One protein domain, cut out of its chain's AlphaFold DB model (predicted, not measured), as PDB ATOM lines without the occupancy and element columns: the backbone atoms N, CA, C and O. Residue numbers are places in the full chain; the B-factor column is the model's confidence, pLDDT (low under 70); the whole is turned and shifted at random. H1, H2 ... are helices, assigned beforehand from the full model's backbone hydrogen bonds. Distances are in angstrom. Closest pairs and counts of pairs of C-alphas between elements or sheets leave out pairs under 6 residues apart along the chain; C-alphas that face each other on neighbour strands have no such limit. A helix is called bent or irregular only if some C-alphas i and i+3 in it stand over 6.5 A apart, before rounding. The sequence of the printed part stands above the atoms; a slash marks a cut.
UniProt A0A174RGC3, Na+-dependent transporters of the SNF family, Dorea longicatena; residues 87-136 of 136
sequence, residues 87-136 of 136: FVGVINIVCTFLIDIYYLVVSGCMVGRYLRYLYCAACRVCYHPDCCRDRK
ATOM      1  N   PHE A  87     310.516 407.679 296.452       82.25
ATOM      2  CA  PHE A  87     310.082 407.083 297.721       82.25
ATOM      3  C   PHE A  87     309.064 405.945 297.530       82.25
ATOM      4  O   PHE A  87     309.171 404.914 298.188       82.25
ATOM      5  N   VAL A  88     308.143 406.079 296.569       85.75
ATOM      6  CA  VAL A  88     307.145 405.041 296.246       85.75
ATOM      7  C   VAL A  88     307.830 403.761 295.767       85.75
ATOM      8  O   VAL A  88     307.468 402.662 296.178       85.75
ATOM      9  N   GLY A  89     308.885 403.903 294.964       84.56
ATOM     10  CA  GLY A  89     309.682 402.767 294.515       84.56
ATOM     11  C   GLY A  89     310.435 402.058 295.643       84.56
ATOM     12  O   GLY A  89     310.572 400.839 295.607       84.56
ATOM     13  N   VAL A  90     310.887 402.790 296.665       86.00
ATOM     14  CA  VAL A  90     311.510 402.191 297.859       86.00
ATOM     15  C   VAL A  90     310.475 401.424 298.681       86.00
ATOM     16  O   VAL A  90     310.740 400.289 299.071       86.00
ATOM     17  N   ILE A  91     309.279 401.989 298.884       90.00
ATOM     18  CA  ILE A  91     308.183 401.296 299.581       90.00
ATOM     19  C   ILE A  91     307.809 400.000 298.859       90.00
ATOM     20  O   ILE A  91     307.624 398.976 299.511       90.00
ATOM     21  N   ASN A  92     307.726 400.020 297.527       88.69
ATOM     22  CA  ASN A  92     307.401 398.836 296.733       88.69
ATOM     23  C   ASN A  92     308.426 397.702 296.954       88.69
ATOM     24  O   ASN A  92     308.034 396.563 297.212       88.69
ATOM     25  N   ILE A  93     309.728 398.022 296.961       89.88
ATOM     26  CA  ILE A  93     310.790 397.037 297.240       89.88
ATOM     27  C   ILE A  93     310.652 396.461 298.651       89.88
ATOM     28  O   ILE A  93     310.729 395.248 298.825       89.88
ATOM     29  N   VAL A  94     310.424 397.314 299.655       93.62
ATOM     30  CA  VAL A  94     310.256 396.873 301.047       93.62
ATOM     31  C   VAL A  94     309.027 395.969 301.180       93.62
ATOM     32  O   VAL A  94     309.120 394.896 301.763       93.62
ATOM     33  N   CYS A  95     307.896 396.358 300.591       93.38
ATOM     34  CA  CYS A  95     306.662 395.574 300.605       93.38
ATOM     35  C   CYS A  95     306.856 394.192 299.961       93.38
ATOM     36  O   CYS A  95     306.508 393.178 300.563       93.38
ATOM     37  N   THR A  96     307.485 394.147 298.782       91.44
ATOM     38  CA  THR A  96     307.796 392.893 298.078       91.44
ATOM     39  C   THR A  96     308.692 391.994 298.931       91.44
ATOM     40  O   THR A  96     308.388 390.822 299.115       91.44
ATOM     41  N   PHE A  97     309.735 392.556 299.547       94.12
ATOM     42  CA  PHE A  97     310.639 391.804 300.418       94.12
ATOM     43  C   PHE A  97     309.932 391.219 301.652       94.12
ATOM     44  O   PHE A  97     310.164 390.067 302.017       94.12
ATOM     45  N   LEU A  98     309.041 391.990 302.286       95.31
ATOM     46  CA  LEU A  98     308.255 391.519 303.432       95.31
ATOM     47  C   LEU A  98     307.334 390.355 303.046       95.31
ATOM     48  O   LEU A  98     307.217 389.382 303.794       95.31
ATOM     49  N   ILE A  99     306.693 390.452 301.881       92.31
ATOM     50  CA  ILE A  99     305.826 389.397 301.355       92.31
ATOM     51  C   ILE A  99     306.655 388.147 301.041       92.31
ATOM     52  O   ILE A  99     306.286 387.056 301.476       92.31
ATOM     53  N   ASP A 100     307.803 388.288 300.381       91.94
ATOM     54  CA  ASP A 100     308.670 387.158 300.038       91.94
ATOM     55  C   ASP A 100     309.138 386.385 301.275       91.94
ATOM     56  O   ASP A 100     309.104 385.156 301.268       91.94
ATOM     57  N   ILE A 101     309.491 387.061 302.377       94.94
ATOM     58  CA  ILE A 101     309.852 386.382 303.636       94.94
ATOM     59  C   ILE A 101     308.719 385.462 304.108       94.94
ATOM     60  O   ILE A 101     308.960 384.298 304.439       94.94
ATOM     61  N   TYR A 102     307.482 385.964 304.119       91.69
ATOM     62  CA  TYR A 102     306.318 385.167 304.503       91.69
ATOM     63  C   TYR A 102     306.140 383.957 303.572       91.69
ATOM     64  O   TYR A 102     305.981 382.828 304.043       91.69
ATOM     65  N   TYR A 103     306.234 384.167 302.257       89.50
ATOM     66  CA  TYR A 103     306.082 383.094 301.273       89.50
ATOM     67  C   TYR A 103     307.207 382.053 301.338       89.50
ATOM     68  O   TYR A 103     306.938 380.866 301.136       89.50
ATOM     69  N   LEU A 104     308.440 382.444 301.669       92.25
ATOM     70  CA  LEU A 104     309.575 381.531 301.824       92.25
ATOM     71  C   LEU A 104     309.420 380.616 303.040       92.25
ATOM     72  O   LEU A 104     309.658 379.415 302.926       92.25
ATOM     73  N   VAL A 105     308.979 381.151 304.183       93.56
ATOM     74  CA  VAL A 105     308.733 380.348 305.396       93.56
ATOM     75  C   VAL A 105     307.649 379.306 305.135       93.56
ATOM     76  O   VAL A 105     307.830 378.122 305.421       93.56
ATOM     77  N   VAL A 106     306.541 379.745 304.536       90.62
ATOM     78  CA  VAL A 106     305.417 378.888 304.156       90.62
ATOM     79  C   VAL A 106     305.922 377.789 303.216       90.62
ATOM     80  O   VAL A 106     305.867 376.611 303.576       90.62
ATOM     81  N   SER A 107     306.532 378.163 302.087       88.44
ATOM     82  CA  SER A 107     307.059 377.224 301.085       88.44
ATOM     83  C   SER A 107     308.078 376.241 301.666       88.44
ATOM     84  O   SER A 107     308.028 375.054 301.351       88.44
ATOM     85  N   GLY A 108     308.956 376.692 302.566       90.56
ATOM     86  CA  GLY A 108     309.926 375.842 303.255       90.56
ATOM     87  C   GLY A 108     309.260 374.735 304.076       90.56
ATOM     88  O   GLY A 108     309.668 373.573 304.001       90.56
ATOM     89  N   CYS A 109     308.173 375.046 304.789       87.88
ATOM     90  CA  CYS A 109     307.390 374.032 305.492       87.88
ATOM     91  C   CYS A 109     306.727 373.028 304.533       87.88
ATOM     92  O   CYS A 109     306.699 371.832 304.839       87.88
ATOM     93  N   MET A 110     306.200 373.472 303.384       88.06
ATOM     94  CA  MET A 110     305.623 372.556 302.387       88.06
ATOM     95  C   MET A 110     306.676 371.642 301.773       88.06
ATOM     96  O   MET A 110     306.470 370.431 301.715       88.06
ATOM     97  N   VAL A 111     307.813 372.206 301.366       90.81
ATOM     98  CA  VAL A 111     308.923 371.460 300.767       90.81
ATOM     99  C   VAL A 111     309.484 370.446 301.760       90.81
ATOM    100  O   VAL A 111     309.667 369.291 301.392       90.81
ATOM    101  N   GLY A 112     309.661 370.812 303.034       89.62
ATOM    102  CA  GLY A 112     310.116 369.880 304.072       89.62
ATOM    103  C   GLY A 112     309.168 368.693 304.280       89.62
ATOM    104  O   GLY A 112     309.616 367.549 304.381       89.62
ATOM    105  N   ARG A 113     307.847 368.928 304.278       87.81
ATOM    106  CA  ARG A 113     306.861 367.834 304.330       87.81
ATOM    107  C   ARG A 113     306.915 366.977 303.072       87.81
ATOM    108  O   ARG A 113     306.956 365.758 303.190       87.81
ATOM    109  N   TYR A 114     306.941 367.598 301.894       88.12
ATOM    110  CA  TYR A 114     306.980 366.896 300.612       88.12
ATOM    111  C   TYR A 114     308.233 366.023 300.473       88.12
ATOM    112  O   TYR A 114     308.124 364.845 300.143       88.12
ATOM    113  N   LEU A 115     309.407 366.559 300.819       87.06
ATOM    114  CA  LEU A 115     310.656 365.804 300.882       87.06
ATOM    115  C   LEU A 115     310.517 364.626 301.844       87.06
ATOM    116  O   LEU A 115     310.843 363.509 301.464       87.06
ATOM    117  N   ARG A 116     309.972 364.823 303.053       84.19
ATOM    118  CA  ARG A 116     309.764 363.720 304.009       84.19
ATOM    119  C   ARG A 116     308.848 362.622 303.456       84.19
ATOM    120  O   ARG A 116     309.149 361.446 303.646       84.19
ATOM    121  N   TYR A 117     307.776 362.980 302.744       83.00
ATOM    122  CA  TYR A 117     306.928 362.009 302.043       83.00
ATOM    123  C   TYR A 117     307.698 361.270 300.941       83.00
ATOM    124  O   TYR A 117     307.613 360.045 300.864       83.00
ATOM    125  N   LEU A 118     308.492 361.981 300.137       82.50
ATOM    126  CA  LEU A 118     309.289 361.392 299.060       82.50
ATOM    127  C   LEU A 118     310.376 360.448 299.596       82.50
ATOM    128  O   LEU A 118     310.522 359.342 299.086       82.50
ATOM    129  N   TYR A 119     311.089 360.836 300.657       80.12
ATOM    130  CA  TYR A 119     312.069 359.983 301.335       80.12
ATOM    131  C   TYR A 119     311.412 358.728 301.933       80.12
ATOM    132  O   TYR A 119     311.970 357.637 301.820       80.12
ATOM    133  N   CYS A 120     310.206 358.839 302.502       65.69
ATOM    134  CA  CYS A 120     309.458 357.684 303.012       65.69
ATOM    135  C   CYS A 120     308.997 356.740 301.883       65.69
ATOM    136  O   CYS A 120     309.062 355.519 302.037       65.69
ATOM    137  N   ALA A 121     308.577 357.291 300.741       71.81
ATOM    138  CA  ALA A 121     308.196 356.520 299.557       71.81
ATOM    139  C   ALA A 121     309.402 355.829 298.893       71.81
ATOM    140  O   ALA A 121     309.296 354.673 298.487       71.81
ATOM    141  N   ALA A 122     310.550 356.510 298.819       70.25
ATOM    142  CA  ALA A 122     311.759 356.006 298.170       70.25
ATOM    143  C   ALA A 122     312.497 354.957 299.013       70.25
ATOM    144  O   ALA A 122     312.946 353.947 298.478       70.25
ATOM    145  N   CYS A 123     312.609 355.159 300.331       56.62
ATOM    146  CA  CYS A 123     313.353 354.234 301.183       56.62
ATOM    147  C   CYS A 123     312.504 353.101 301.779       56.62
ATOM    148  O   CYS A 123     313.091 352.166 302.309       56.62
ATOM    149  N   ARG A 124     311.158 353.155 301.779       58.81
ATOM    150  CA  ARG A 124     310.304 352.301 302.654       58.81
ATOM    151  C   ARG A 124     310.747 352.294 304.134       58.81
ATOM    152  O   ARG A 124     310.289 351.467 304.918       58.81
ATOM    153  N   VAL A 125     311.626 353.207 304.544       56.88
ATOM    154  CA  VAL A 125     312.123 353.312 305.914       56.88
ATOM    155  C   VAL A 125     311.193 354.274 306.639       56.88
ATOM    156  O   VAL A 125     311.209 355.484 306.414       56.88
ATOM    157  N   CYS A 126     310.321 353.704 307.470       54.03
ATOM    158  CA  CYS A 126     309.374 354.439 308.298       54.03
ATOM    159  C   CYS A 126     310.130 355.159 309.420       54.03
ATOM    160  O   CYS A 126     310.508 354.540 310.407       54.03
ATOM    161  N   TYR A 127     310.334 356.468 309.279       53.66
ATOM    162  CA  TYR A 127     310.943 357.300 310.327       53.66
ATOM    163  C   TYR A 127     309.898 357.941 311.269       53.66
ATOM    164  O   TYR A 127     310.238 358.766 312.109       53.66
ATOM    165  N   HIS A 128     308.612 357.582 311.141       47.59
ATOM    166  CA  HIS A 128     307.552 357.958 312.085       47.59
ATOM    167  C   HIS A 128     306.812 356.699 312.563       47.59
ATOM    168  O   HIS A 128     306.401 355.904 311.710       47.59
ATOM    169  N   PRO A 129     306.594 356.517 313.880       52.31
ATOM    170  CA  PRO A 129     305.906 355.343 314.427       52.31
ATOM    171  C   PRO A 129     304.444 355.198 313.952       52.31
ATOM    172  O   PRO A 129     303.905 354.095 313.978       52.31
ATOM    173  N   ASP A 130     303.821 356.266 313.441       52.78
ATOM    174  CA  ASP A 130     302.399 356.262 313.049       52.78
ATOM    175  C   ASP A 130     302.123 355.759 311.620       52.78
ATOM    176  O   ASP A 130     300.995 355.385 311.311       52.78
ATOM    177  N   CYS A 131     303.136 355.670 310.746       50.84
ATOM    178  CA  CYS A 131     302.955 355.191 309.361       50.84
ATOM    179  C   CYS A 131     302.690 353.672 309.278       50.84
ATOM    180  O   CYS A 131     302.329 353.145 308.229       50.84
ATOM    181  N   CYS A 132     302.869 352.946 310.387       49.78
ATOM    182  CA  CYS A 132     302.656 351.501 310.462       49.78
ATOM    183  C   CYS A 132     301.186 351.115 310.746       49.78
ATOM    184  O   CYS A 132     300.855 349.931 310.723       49.78
ATOM    185  N   ARG A 133     300.292 352.082 311.023       50.78
ATOM    186  CA  ARG A 133     298.907 351.810 311.463       50.78
ATOM    187  C   ARG A 133     297.866 351.708 310.333       50.78
ATOM    188  O   ARG A 133     296.778 351.221 310.605       50.78
ATOM    189  N   ASP A 134     298.222 352.032 309.088       44.28
ATOM    190  CA  ASP A 134     297.337 351.918 307.905       44.28
ATOM    191  C   ASP A 134     297.602 350.670 307.029       44.28
ATOM    192  O   ASP A 134     297.125 350.568 305.902       44.28
ATOM    193  N   ARG A 135     298.361 349.684 307.533       48.28
ATOM    194  CA  ARG A 135     298.515 348.355 306.904       48.28
ATOM    195  C   ARG A 135     297.879 347.240 307.743       48.28
ATOM    196  O   ARG A 135     298.562 346.302 308.156       48.28
ATOM    197  N   LYS A 136     296.574 347.339 307.990       39.44
ATOM    198  CA  LYS A 136     295.741 346.178 308.326       39.44
ATOM    199  C   LYS A 136     294.622 346.039 307.315       39.44
ATOM    200  O   LYS A 136     294.015 347.080 306.999       39.44
TER     201      LYS A 136
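Overview. This is residues 87 to 136 of the 136 residues of the protein "Na+-dependent transporters of the SNF family" of Dorea longicatena (UniProt A0A174RGC3). One long helix, H1, makes nearly the full length of a rod, and a short tail at its end holds a small second helix, H2. Residues 87 to 115 of H1 stand free. The printed part has 50 residues with two named helices, H1 then H2, and no named strand; the class is all helix. The whole is extended, with a radius of gyration of the C-alphas of 19.0 A and spans of 63 by 17 by 12 A.

Along the chain. H1, residues 87 to 123, runs 53.1 A from C-alpha 87 at (310.082, 407.083, 297.721) to C-alpha 123 at (313.353, 354.234, 301.183). H2 is residues 129 to 132, ending with C-alpha 132 at (302.656, 351.501, 310.462); it is neither bent nor irregular, but only just: C-alphas 129 and 132 are 6.4 A apart.

Arrangement. A tight link of 5 residues joins H1 to H2, yet the two are apart, with no C-alpha of the one within 8 A of the other. Residues 121 to 126, of which 121 to 123 belong to H1, also stand free. In H1 every O i to N i+4 pair is within hydrogen-bond range; H2 is too short for such a pair, and its 1 pair of O i to N i+3 is not within range.

Size, cuts and confidence. The C-alphas farthest apart, of Phe 87 and Lys 136, the chain's last residue, are 63.5 A apart. The printed part has no cut. The model's pLDDT is under 70 at residue 120 and residues 123 to 136.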